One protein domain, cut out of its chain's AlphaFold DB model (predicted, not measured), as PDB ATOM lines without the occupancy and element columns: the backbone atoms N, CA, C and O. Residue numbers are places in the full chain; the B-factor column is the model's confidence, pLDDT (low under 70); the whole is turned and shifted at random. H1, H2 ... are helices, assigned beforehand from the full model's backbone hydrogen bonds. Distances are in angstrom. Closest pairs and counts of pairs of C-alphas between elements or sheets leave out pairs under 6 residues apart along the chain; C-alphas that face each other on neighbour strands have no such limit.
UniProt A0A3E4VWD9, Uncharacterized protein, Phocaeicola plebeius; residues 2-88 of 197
ATOM      1  N   LYS A   2     107.746 127.216 141.255       55.47
ATOM      2  CA  LYS A   2     109.125 127.470 140.794       55.47
ATOM      3  C   LYS A   2     109.665 128.682 141.564       55.47
ATOM      4  O   LYS A   2     108.989 129.710 141.589       55.47
ATOM      5  N   LYS A   3     110.828 128.547 142.211       74.31
ATOM      6  CA  LYS A   3     111.513 129.664 142.880       74.31
ATOM      7  C   LYS A   3     111.772 130.743 141.820       74.31
ATOM      8  O   LYS A   3     112.318 130.433 140.762       74.31
ATOM      9  N   LYS A   4     111.276 131.961 142.046       77.25
ATOM     10  CA  LYS A   4     111.576 133.115 141.190       77.25
ATOM     11  C   LYS A   4     112.861 133.739 141.716       77.25
ATOM     12  O   LYS A   4     112.940 134.011 142.908       77.25
ATOM     13  N   TYR A   5     113.832 133.927 140.835       81.00
ATOM     14  CA  TYR A   5     115.092 134.590 141.151       81.00
ATOM     15  C   TYR A   5     115.041 136.024 140.639       81.00
ATOM     16  O   TYR A   5     114.455 136.278 139.587       81.00
ATOM     17  N   THR A   6     115.601 136.937 141.422       79.12
ATOM     18  CA  THR A   6     115.690 138.371 141.123       79.12
ATOM     19  C   THR A   6     116.980 138.743 140.408       79.12
ATOM     20  O   THR A   6     117.025 139.789 139.775       79.12
ATOM     21  N   ASP A   7     117.993 137.882 140.508       85.06
ATOM     22  CA  ASP A   7     119.341 138.094 139.997       85.06
ATOM     23  C   ASP A   7     120.041 136.749 139.707       85.06
ATOM     24  O   ASP A   7     119.727 135.701 140.298       85.06
ATOM     25  N   ALA A   8     121.000 136.780 138.787       86.75
ATOM     26  CA  ALA A   8     121.722 135.626 138.274       86.75
ATOM     27  C   ALA A   8     122.644 135.028 139.335       86.75
ATOM     28  O   ALA A   8     122.861 133.815 139.353       86.75
ATOM     29  N   GLN A   9     123.143 135.865 140.246       86.25
ATOM     30  CA  GLN A   9     124.006 135.450 141.342       86.25
ATOM     31  C   GLN A   9     123.262 134.518 142.309       86.25
ATOM     32  O   GLN A   9     123.739 133.422 142.613       86.25
ATOM     33  N   SER A  10     122.060 134.900 142.735       88.62
ATOM     34  CA  SER A  10     121.196 134.087 143.594       88.62
ATOM     35  C   SER A  10     120.772 132.789 142.907       88.62
ATOM     36  O   SER A  10     120.766 131.728 143.535       88.62
ATOM     37  N   TYR A  11     120.462 132.844 141.605       91.00
ATOM     38  CA  TYR A  11     120.190 131.638 140.816       91.00
ATOM     39  C   TYR A  11     121.393 130.693 140.810       91.00
ATOM     40  O   TYR A  11     121.250 129.493 141.059       91.00
ATOM     41  N   PHE A  12     122.583 131.229 140.534       90.88
ATOM     42  CA  PHE A  12     123.812 130.452 140.461       90.88
ATOM     43  C   PHE A  12     124.147 129.778 141.791       90.88
ATOM     44  O   PHE A  12     124.496 128.601 141.790       90.88
ATOM     45  N   GLN A  13     124.001 130.478 142.916       90.56
ATOM     46  CA  GLN A  13     124.269 129.910 144.237       90.56
ATOM     47  C   GLN A  13     123.374 128.702 144.533       90.56
ATOM     48  O   GLN A  13     123.875 127.651 144.936       90.56
ATOM     49  N   ASP A  14     122.070 128.809 144.270       92.75
ATOM     50  CA  ASP A  14     121.139 127.693 144.444       92.75
ATOM     51  C   ASP A  14     121.437 126.540 143.478       92.75
ATOM     52  O   ASP A  14     121.476 125.375 143.886       92.75
ATOM     53  N   TRP A  15     121.690 126.854 142.204       94.38
ATOM     54  CA  TRP A  15     122.086 125.868 141.200       94.38
ATOM     55  C   TRP A  15     123.359 125.120 141.627       94.38
ATOM     56  O   TRP A  15     123.392 123.888 141.588       94.38
ATOM     57  N   ALA A  16     124.372 125.836 142.119       93.06
ATOM     58  CA  ALA A  16     125.638 125.263 142.565       93.06
ATOM     59  C   ALA A  16     125.448 124.331 143.770       93.06
ATOM     60  O   ALA A  16     126.067 123.268 143.815       93.06
ATOM     61  N   GLN A  17     124.560 124.664 144.717       93.44
ATOM     62  CA  GLN A  17     124.234 123.771 145.836       93.44
ATOM     63  C   GLN A  17     123.554 122.479 145.369       93.44
ATOM     64  O   GLN A  17     123.911 121.391 145.828       93.44
ATOM     65  N   ILE A  18     122.608 122.577 144.429       94.56
ATOM     66  CA  ILE A  18     121.940 121.403 143.849       94.56
ATOM     67  C   ILE A  18     122.970 120.510 143.151       94.56
ATOM     68  O   ILE A  18     123.033 119.312 143.428       94.56
ATOM     69  N   LYS A  19     123.820 121.091 142.296       94.94
ATOM     70  CA  LYS A  19     124.838 120.336 141.557       94.94
ATOM     71  C   LYS A  19     125.909 119.735 142.451       94.94
ATOM     72  O   LYS A  19     126.290 118.589 142.235       94.94
ATOM     73  N   LYS A  20     126.330 120.444 143.497       93.94
ATOM     74  CA  LYS A  20     127.227 119.891 144.515       93.94
ATOM     75  C   LYS A  20     126.643 118.626 145.141       93.94
ATOM     76  O   LYS A  20     127.335 117.619 145.242       93.94
ATOM     77  N   LYS A  21     125.358 118.649 145.506       95.06
ATOM     78  CA  LYS A  21     124.680 117.476 146.073       95.06
ATOM     79  C   LYS A  21     124.575 116.321 145.072       95.06
ATOM     80  O   LYS A  21     124.785 115.175 145.451       95.06
ATOM     81  N   GLU A  22     124.280 116.606 143.802       95.00
ATOM     82  CA  GLU A  22     124.294 115.582 142.747       95.00
ATOM     83  C   GLU A  22     125.666 114.894 142.655       95.00
ATOM     84  O   GLU A  22     125.732 113.667 142.641       95.00
ATOM     85  N   VAL A  23     126.755 115.672 142.630       93.31
ATOM     86  CA  VAL A  23     128.130 115.148 142.556       93.31
ATOM     87  C   VAL A  23     128.493 114.342 143.798       93.31
ATOM     88  O   VAL A  23     129.040 113.253 143.665       93.31
ATOM     89  N   GLN A  24     128.126 114.811 144.991       93.12
ATOM     90  CA  GLN A  24     128.337 114.062 146.233       93.12
ATOM     91  C   GLN A  24     127.642 112.694 146.201       93.12
ATOM     92  O   GLN A  24     128.267 111.686 146.514       93.12
ATOM     93  N   ASN A  25     126.391 112.633 145.735       94.19
ATOM     94  CA  ASN A  25     125.670 111.366 145.599       94.19
ATOM     95  C   ASN A  25     126.347 110.421 144.584       94.19
ATOM     96  O   ASN A  25     126.415 109.212 144.812       94.19
ATOM     97  N   MET A  26     126.853 110.960 143.467       94.12
ATOM     98  CA  MET A  26     127.626 110.184 142.488       94.12
ATOM     99  C   MET A  26     128.902 109.612 143.121       94.12
ATOM    100  O   MET A  26     129.185 108.424 142.978       94.12
ATOM    101  N   GLU A  27     129.639 110.425 143.880       91.00
ATOM    102  CA  GLU A  27     130.853 109.993 144.575       91.00
ATOM    103  C   GLU A  27     130.581 108.938 145.653       91.00
ATOM    104  O   GLU A  27     131.347 107.982 145.782       91.00
ATOM    105  N   GLU A  28     129.494 109.071 146.410       91.88
ATOM    106  CA  GLU A  28     129.069 108.067 147.389       91.88
ATOM    107  C   GLU A  28     128.754 106.727 146.715       91.88
ATOM    108  O   GLU A  28     129.250 105.685 147.150       91.88
ATOM    109  N   SER A  29     128.004 106.750 145.608       90.81
ATOM    110  CA  SER A  29     127.713 105.548 144.818       90.81
ATOM    111  C   SER A  29     128.990 104.920 144.248       90.81
ATOM    112  O   SER A  29     129.190 103.706 144.340       90.81
ATOM    113  N   MET A  30     129.900 105.751 143.733       92.19
ATOM    114  CA  MET A  30     131.193 105.333 143.198       92.19
ATOM    115  C   MET A  30     132.053 104.613 144.248       92.19
ATOM    116  O   MET A  30     132.659 103.590 143.931       92.19
ATOM    117  N   ARG A  31     132.090 105.096 145.499       89.12
ATOM    118  CA  ARG A  31     132.867 104.477 146.597       89.12
ATOM    119  C   ARG A  31     132.394 103.063 146.951       89.12
ATOM    120  O   ARG A  31     133.189 102.261 147.445       89.12
ATOM    121  N   GLY A  32     131.125 102.751 146.690       87.12
ATOM    122  CA  GLY A  32     130.564 101.406 146.838       87.12
ATOM    123  C   GLY A  32     130.942 100.437 145.710       87.12
ATOM    124  O   GLY A  32     130.680  99.242 145.826       87.12
ATOM    125  N   ASN A  33     131.549 100.914 144.619       88.06
ATOM    126  CA  ASN A  33     131.892 100.083 143.468       88.06
ATOM    127  C   ASN A  33     133.224  99.324 143.687       88.06
ATOM    128  O   ASN A  33     134.225  99.951 144.051       88.06
ATOM    129  N   PRO A  34     133.303  98.009 143.390       83.75
ATOM    130  CA  PRO A  34     134.540  97.231 143.516       83.75
ATOM    131  C   PRO A  34     135.736  97.805 142.742       83.75
ATOM    132  O   PRO A  34     136.875  97.703 143.195       83.75
ATOM    133  N   LEU A  35     135.491  98.451 141.597       79.94
ATOM    134  CA  LEU A  35     136.534  99.078 140.785       79.94
ATOM    135  C   LEU A  35     137.212 100.250 141.515       79.94
ATOM    136  O   LEU A  35     138.390 100.520 141.287       79.94
ATOM    137  N   TYR A  36     136.495 100.928 142.417       81.31
ATOM    138  CA  TYR A  36     137.046 102.006 143.238       81.31
ATOM    139  C   TYR A  36     137.949 101.469 144.358       81.31
ATOM    140  O   TYR A  36     139.010 102.041 144.617       81.31
ATOM    141  N   GLN A  37     137.545 100.362 144.989       79.00
ATOM    142  CA  GLN A  37     138.207  99.775 146.163       79.00
ATOM    143  C   GLN A  37     139.433  98.914 145.825       79.00
ATOM    144  O   GLN A  37     140.262  98.668 146.695       79.00
ATOM    145  N   LYS A  38     139.565  98.456 144.575       75.12
ATOM    146  CA  LYS A  38     140.689  97.619 144.134       75.12
ATOM    147  C   LYS A  38     142.012  98.394 144.214       75.12
ATOM    148  O   LYS A  38     142.144  99.443 143.585       75.12
ATOM    149  N   GLU A  39     143.010  97.875 144.927       71.44
ATOM    150  CA  GLU A  39     144.396  98.335 144.771       71.44
ATOM    151  C   GLU A  39     144.919  97.891 143.398       71.44
ATOM    152  O   GLU A  39     144.773  96.732 143.010       71.44
ATOM    153  N   VAL A  40     145.477  98.827 142.628       67.44
ATOM    154  CA  VAL A  40     146.003  98.565 141.280       67.44
ATOM    155  C   VAL A  40     147.374  99.215 141.190       67.44
ATOM    156  O   VAL A  40     147.480 100.427 141.387       67.44
ATOM    157  N   ASN A  41     148.407  98.419 140.907       72.19
ATOM    158  CA  ASN A  41     149.730  98.933 140.579       72.19
ATOM    159  C   ASN A  41     149.741  99.332 139.091       72.19
ATOM    160  O   ASN A  41     149.570  98.451 138.245       72.19
ATOM    161  N   PRO A  42     149.944 100.617 138.745       69.69
ATOM    162  CA  PRO A  42     149.964 101.064 137.350       69.69
ATOM    163  C   PRO A  42     151.038 100.365 136.502       69.69
ATOM    164  O   PRO A  42     150.899 100.296 135.288       69.69
ATOM    165  N   MET A  43     152.100  99.845 137.130       70.25
ATOM    166  CA  MET A  43     153.195  99.153 136.438       70.25
ATOM    167  C   MET A  43     152.854  97.709 136.037       70.25
ATOM    168  O   MET A  43     153.501  97.176 135.141       70.25
ATOM    169  N   ASP A  44     151.847  97.095 136.668       71.62
ATOM    170  CA  ASP A  44     151.545  95.666 136.503       71.62
ATOM    171  C   ASP A  44     150.256  95.405 135.690       71.62
ATOM    172  O   ASP A  44     150.099  94.323 135.129       71.62
ATOM    173  N   ASP A  45     149.329  96.374 135.619       76.50
ATOM    174  CA  ASP A  45     148.025  96.241 134.938       76.50
ATOM    175  C   ASP A  45     147.502  97.606 134.427       76.50
ATOM    176  O   ASP A  45     146.602  98.225 135.007       76.50
ATOM    177  N   ASP A  46     148.109  98.087 133.337       80.56
ATOM    178  CA  ASP A  46     147.838  99.403 132.728       80.56
ATOM    179  C   ASP A  46     146.380  99.558 132.251       80.56
ATOM    180  O   ASP A  46     145.747 100.600 132.445       80.56
ATOM    181  N   GLU A  47     145.782  98.495 131.701       81.69
ATOM    182  CA  GLU A  47     144.400  98.537 131.213       81.69
ATOM    183  C   GLU A  47     143.396  98.702 132.367       81.69
ATOM    184  O   GLU A  47     142.475  99.525 132.288       81.69
ATOM    185  N   THR A  48     143.570  97.958 133.464       81.94
ATOM    186  CA  THR A  48     142.719  98.113 134.652       81.94
ATOM    187  C   THR A  48     142.958  99.455 135.333       81.94
ATOM    188  O   THR A  48     141.991 100.081 135.786       81.94
ATOM    189  N   TRP A  49     144.208  99.925 135.387       83.19
ATOM    190  CA  TRP A  49     144.529 101.247 135.919       83.19
ATOM    191  C   TRP A  49     143.815 102.349 135.131       83.19
ATOM    192  O   TRP A  49     143.114 103.163 135.733       83.19
ATOM    193  N   SER A  50     143.899 102.325 133.799       85.19
ATOM    194  CA  SER A  50     143.248 103.301 132.921       85.19
ATOM    195  C   SER A  50     141.724 103.295 133.088       85.19
ATOM    196  O   SER A  50     141.107 104.344 133.306       85.19
ATOM    197  N   LYS A  51     141.097 102.110 133.108       85.94
ATOM    198  CA  LYS A  51     139.649 101.973 133.356       85.94
ATOM    199  C   LYS A  51     139.240 102.544 134.713       85.94
ATOM    200  O   LYS A  51     138.243 103.261 134.798       85.94
ATOM    201  N   ARG A  52     140.007 102.259 135.770       86.31
ATOM    202  CA  ARG A  52     139.762 102.799 137.115       86.31
ATOM    203  C   ARG A  52     139.945 104.313 137.151       86.31
ATOM    204  O   ARG A  52     139.111 105.005 137.728       86.31
ATOM    205  N   PHE A  53     140.999 104.823 136.523       87.12
ATOM    206  CA  PHE A  53     141.277 106.250 136.443       87.12
ATOM    207  C   PHE A  53     140.116 106.993 135.776       87.12
ATOM    208  O   PHE A  53     139.543 107.896 136.382       87.12
ATOM    209  N   HIS A  54     139.671 106.551 134.596       89.50
ATOM    210  CA  HIS A  54     138.510 107.133 133.921       89.50
ATOM    211  C   HIS A  54     137.219 107.012 134.738       89.50
ATOM    212  O   HIS A  54     136.461 107.976 134.818       89.50
ATOM    213  N   PHE A  55     136.981 105.876 135.396       89.81
ATOM    214  CA  PHE A  55     135.828 105.700 136.281       89.81
ATOM    215  C   PHE A  55     135.809 106.732 137.422       89.81
ATOM    216  O   PHE A  55     134.767 107.336 137.681       89.81
ATOM    217  N   ILE A  56     136.961 106.998 138.049       89.19
ATOM    218  CA  ILE A  56     137.110 108.035 139.082       89.19
ATOM    219  C   ILE A  56     136.889 109.430 138.488       89.19
ATOM    220  O   ILE A  56     136.142 110.234 139.055       89.19
ATOM    221  N   LEU A  57     137.487 109.715 137.327       88.88
ATOM    222  CA  LEU A  57     137.326 111.003 136.655       88.88
ATOM    223  C   LEU A  57     135.861 111.305 136.317       88.88
ATOM    224  O   LEU A  57     135.429 112.453 136.431       88.88
ATOM    225  N   HIS A  58     135.100 110.274 135.947       91.62
ATOM    226  CA  HIS A  58     133.683 110.347 135.594       91.62
ATOM    227  C   HIS A  58     132.739 110.241 136.799       91.62
ATOM    228  O   HIS A  58     131.531 110.093 136.616       91.62
ATOM    229  N   LYS A  59     133.271 110.281 138.030       91.12
ATOM    230  CA  LYS A  59     132.486 110.174 139.272       91.12
ATOM    231  C   LYS A  59     131.632 108.901 139.327       91.12
ATOM    232  O   LYS A  59     130.517 108.903 139.835       91.12
ATOM    233  N   GLY A  60     132.155 107.812 138.773       91.25
ATOM    234  CA  GLY A  60     131.494 106.515 138.730       91.25
ATOM    235  C   GLY A  60     130.481 106.333 137.596       91.25
ATOM    236  O   GLY A  60     129.890 105.260 137.489       91.25
ATOM    237  N   LEU A  61     130.285 107.338 136.737       92.19
ATOM    238  CA  LEU A  61     129.379 107.230 135.596       92.19
ATOM    239  C   LEU A  61     130.042 106.555 134.382       92.19
ATOM    240  O   LEU A  61     131.233 106.760 134.116       92.19
ATOM    241  N   PRO A  62     129.269 105.809 133.570       91.88
ATOM    242  CA  PRO A  62     129.696 105.406 132.237       91.88
ATOM    243  C   PRO A  62     130.040 106.624 131.372       91.88
ATOM    244  O   PRO A  62     129.377 107.658 131.438       91.88
ATOM    245  N   GLU A  63     131.024 106.490 130.481       91.62
ATOM    246  CA  GLU A  63     131.529 107.603 129.660       91.62
ATOM    247  C   GLU A  63     130.425 108.344 128.882       91.62
ATOM    248  O   GLU A  63     130.417 109.574 128.803       91.62
ATOM    249  N   LYS A  64     129.454 107.607 128.325       95.25
ATOM    250  CA  LYS A  64     128.327 108.191 127.583       95.25
ATOM    251  C   LYS A  64     127.446 109.072 128.474       95.25
ATOM    252  O   LYS A  64     127.027 110.147 128.044       95.25
ATOM    253  N   GLU A  65     127.175 108.624 129.696       95.31
ATOM    254  CA  GLU A  65     126.372 109.362 130.675       95.31
ATOM    255  C   GLU A  65     127.144 110.565 131.213       95.31
ATOM    256  O   GLU A  65     126.595 111.663 131.271       95.31
ATOM    257  N   TRP A  66     128.441 110.400 131.483       94.19
ATOM    258  CA  TRP A  66     129.326 111.490 131.877       94.19
ATOM    259  C   TRP A  66     129.372 112.610 130.831       94.19
ATOM    260  O   TRP A  66     129.165 113.780 131.152       94.19
ATOM    261  N   LYS A  67     129.550 112.262 129.550       94.25
ATOM    262  CA  LYS A  67     129.527 113.231 128.442       94.25
ATOM    263  C   LYS A  67     128.186 113.962 128.344       94.25
ATOM    264  O   LYS A  67     128.160 115.171 128.101       94.25
ATOM    265  N   ALA A  68     127.072 113.253 128.536       96.31
ATOM    266  CA  ALA A  68     125.745 113.866 128.555       96.31
ATOM    267  C   ALA A  68     125.580 114.822 129.750       96.31
ATOM    268  O   ALA A  68     125.094 115.942 129.571       96.31
ATOM    269  N   TYR A  69     126.051 114.425 130.932       94.81
ATOM    270  CA  TYR A  69     126.040 115.245 132.141       94.81
ATOM    271  C   TYR A  69     126.852 116.535 131.963       94.81
ATOM    272  O   TYR A  69     126.333 117.634 132.167       94.81
ATOM    273  N   GLN A  70     128.092 116.429 131.473       92.44
ATOM    274  CA  GLN A  70     128.948 117.585 131.182       92.44
ATOM    275  C   GLN A  70     128.312 118.539 130.161       92.44
ATOM    276  O   GLN A  70     128.409 119.763 130.300       92.44
ATOM    277  N   LYS A  71     127.631 117.998 129.142       94.94
ATOM    278  CA  LYS A  71     126.886 118.807 128.170       94.94
ATOM    279  C   LYS A  71     125.750 119.586 128.842       94.94
ATOM    280  O   LYS A  71     125.585 120.762 128.524       94.94
ATOM    281  N   GLY A  72     125.025 118.964 129.773       95.06
ATOM    282  CA  GLY A  72     123.996 119.622 130.583       95.06
ATOM    283  C   GLY A  72     124.564 120.775 131.412       95.06
ATOM    284  O   GLY A  72     124.114 121.907 131.270       95.06
ATOM    285  N   ILE A  73     125.648 120.536 132.161       93.12
ATOM    286  CA  ILE A  73     126.335 121.585 132.939       93.12
ATOM    287  C   ILE A  73     126.778 122.753 132.048       93.12
ATOM    288  O   ILE A  73     126.654 123.917 132.426       93.12
ATOM    289  N   ARG A  74     127.277 122.472 130.837       90.94
ATOM    290  CA  ARG A  74     127.650 123.520 129.878       90.94
ATOM    291  C   ARG A  74     126.443 124.340 129.417       90.94
ATOM    292  O   ARG A  74     126.592 125.546 129.229       90.94
ATOM    293  N   GLN A  75     125.291 123.711 129.197       94.25
ATOM    294  CA  GLN A  75     124.059 124.406 128.813       94.25
ATOM    295  C   GLN A  75     123.547 125.288 129.953       94.25
ATOM    296  O   GLN A  75     123.287 126.466 129.715       94.25
ATOM    297  N   ASP A  76     123.509 124.760 131.177       93.12
ATOM    298  CA  ASP A  76     123.148 125.519 132.378       93.12
ATOM    299  C   ASP A  76     124.057 126.744 132.531       93.12
ATOM    300  O   ASP A  76     123.583 127.870 132.666       93.12
ATOM    301  N   ARG A  77     125.376 126.554 132.386       91.00
ATOM    302  CA  ARG A  77     126.359 127.645 132.422       91.00
ATOM    303  C   ARG A  77     126.022 128.757 131.430       91.00
ATOM    304  O   ARG A  77     126.086 129.926 131.790       91.00
ATOM    305  N   LEU A  78     125.696 128.413 130.182       91.50
ATOM    306  CA  LEU A  78     125.348 129.401 129.152       91.50
ATOM    307  C   LEU A  78     124.071 130.175 129.503       91.50
ATOM    308  O   LEU A  78     124.007 131.374 129.248       91.50
ATOM    309  N   GLN A  79     123.079 129.513 130.100       91.25
ATOM    310  CA  GLN A  79     121.846 130.167 130.542       91.25
ATOM    311  C   GLN A  79     122.107 131.142 131.692       91.25
ATOM    312  O   GLN A  79     121.640 132.275 131.639       91.25
ATOM    313  N   ILE A  80     122.900 130.732 132.685       91.00
ATOM    314  CA  ILE A  80     123.263 131.584 133.824       91.00
ATOM    315  C   ILE A  80     124.054 132.804 133.344       91.00
ATOM    316  O   ILE A  80     123.758 133.926 133.747       91.00
ATOM    317  N   TRP A  81     125.002 132.608 132.422       88.62
ATOM    318  CA  TRP A  81     125.712 133.717 131.783       88.62
ATOM    319  C   TRP A  81     124.761 134.673 131.071       88.62
ATOM    320  O   TRP A  81     124.884 135.880 131.236       88.62
ATOM    321  N   ALA A  82     123.798 134.158 130.305       89.25
ATOM    322  CA  ALA A  82     122.826 135.006 129.627       89.25
ATOM    323  C   ALA A  82     121.972 135.814 130.618       89.25
ATOM    324  O   ALA A  82     121.727 136.991 130.373       89.25
ATOM    325  N   MET A  83     121.556 135.219 131.744       88.56
ATOM    326  CA  MET A  83     120.856 135.944 132.813       88.56
ATOM    327  C   MET A  83     121.717 137.089 133.351       88.56
ATOM    328  O   MET A  83     121.277 138.233 133.338       88.56
ATOM    329  N   PHE A  84     122.971 136.796 133.709       85.69
ATOM    330  CA  PHE A  84     123.903 137.786 134.244       85.69
ATOM    331  C   PHE A  84     124.148 138.954 133.271       85.69
ATOM    332  O   PHE A  84     124.097 140.117 133.661       85.69
ATOM    333  N   MET A  85     124.375 138.658 131.986       84.44
ATOM    334  CA  MET A  85     124.607 139.685 130.961       84.44
ATOM    335  C   MET A  85     123.377 140.578 130.731       84.44
ATOM    336  O   MET A  85     123.538 141.746 130.393       84.44
ATOM    337  N   ASN A  86     122.163 140.050 130.909       84.38
ATOM    338  CA  ASN A  86     120.920 140.802 130.715       84.38
ATOM    339  C   ASN A  86     120.561 141.706 131.906       84.38
ATOM    340  O   ASN A  86     119.767 142.629 131.741       84.38
ATOM    341  N   GLU A  87     121.103 141.440 133.097       81.94
ATOM    342  CA  GLU A  87     120.779 142.182 134.323       81.94
ATOM    343  C   GLU A  87     121.458 143.550 134.416       81.94
ATOM    344  O   GLU A  87     120.926 144.441 135.069       81.94
ATOM    345  N   ASN A  88     122.609 143.738 133.766       69.75
ATOM    346  CA  ASN A  88     123.392 144.971 133.865       69.75
ATOM    347  C   ASN A  88     123.917 145.414 132.486       69.75
ATOM    348  O   ASN A  88     124.965 144.935 132.049       69.75
TER     349      ASN A  88
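Overview. This is residues 2 to 88 of the 197 residues of an uncharacterized protein of Phocaeicola plebeius (UniProt A0A3E4VWD9). A long rod opens before you: two long helices, H1 and H4, run side by side in opposite ways and touch near one end of the rod, while the short H2 and the helix H3 make the other end. The chain goes out along H1, turns through H2 and H3, and comes back along H4. The printed part has 87 residues with four named helices, in the order H1, H2, H3, H4, and no named strand; the class is all helix. It is only just loose, close to extended, with a radius of gyration of the C-alphas of 17.7 A and spans of 57 by 20 by 18 A.

Along the chain. Find C-alpha 8 at (121.722, 135.626, 138.274); from there H1 runs 34.1 A through residues 8 to 31. H2 follows at residues 34 to 37, and H3 at residues 46 to 57, 16.1 A long. H4, residues 63 to 87, runs 36.5 A to C-alpha 87 at (120.779, 142.182, 134.323).

Arrangement. H1 and H4 touch at a shallow tilt of 13 degrees, opposite ways, with residues 8 to 12 and 80 to 87 alone; look at their closest C-alphas, Ala 8 and Phe 84, 5.1 A apart. H1 and H2 are close but not clearly touching, with C-alphas 30 and 36 closest at 6.7 A. H2 touches residues 52 to 56 of H3, closest at the C-alphas of Leu 35 and Arg 52, 6.1 A. H3 and H4 are near each other; H2 and H4 are apart. In H1, H3 and H4 every O i to N i+4 pair is within hydrogen-bond range; H2 is too short for such a pair.

Size, cuts and confidence. The C-alphas farthest apart, Asp 44 and Asn 88, stand 56.8 A apart. The printed part has no cut and no long link. Confidence is under 70 at residues 2, 40, 42 and 88.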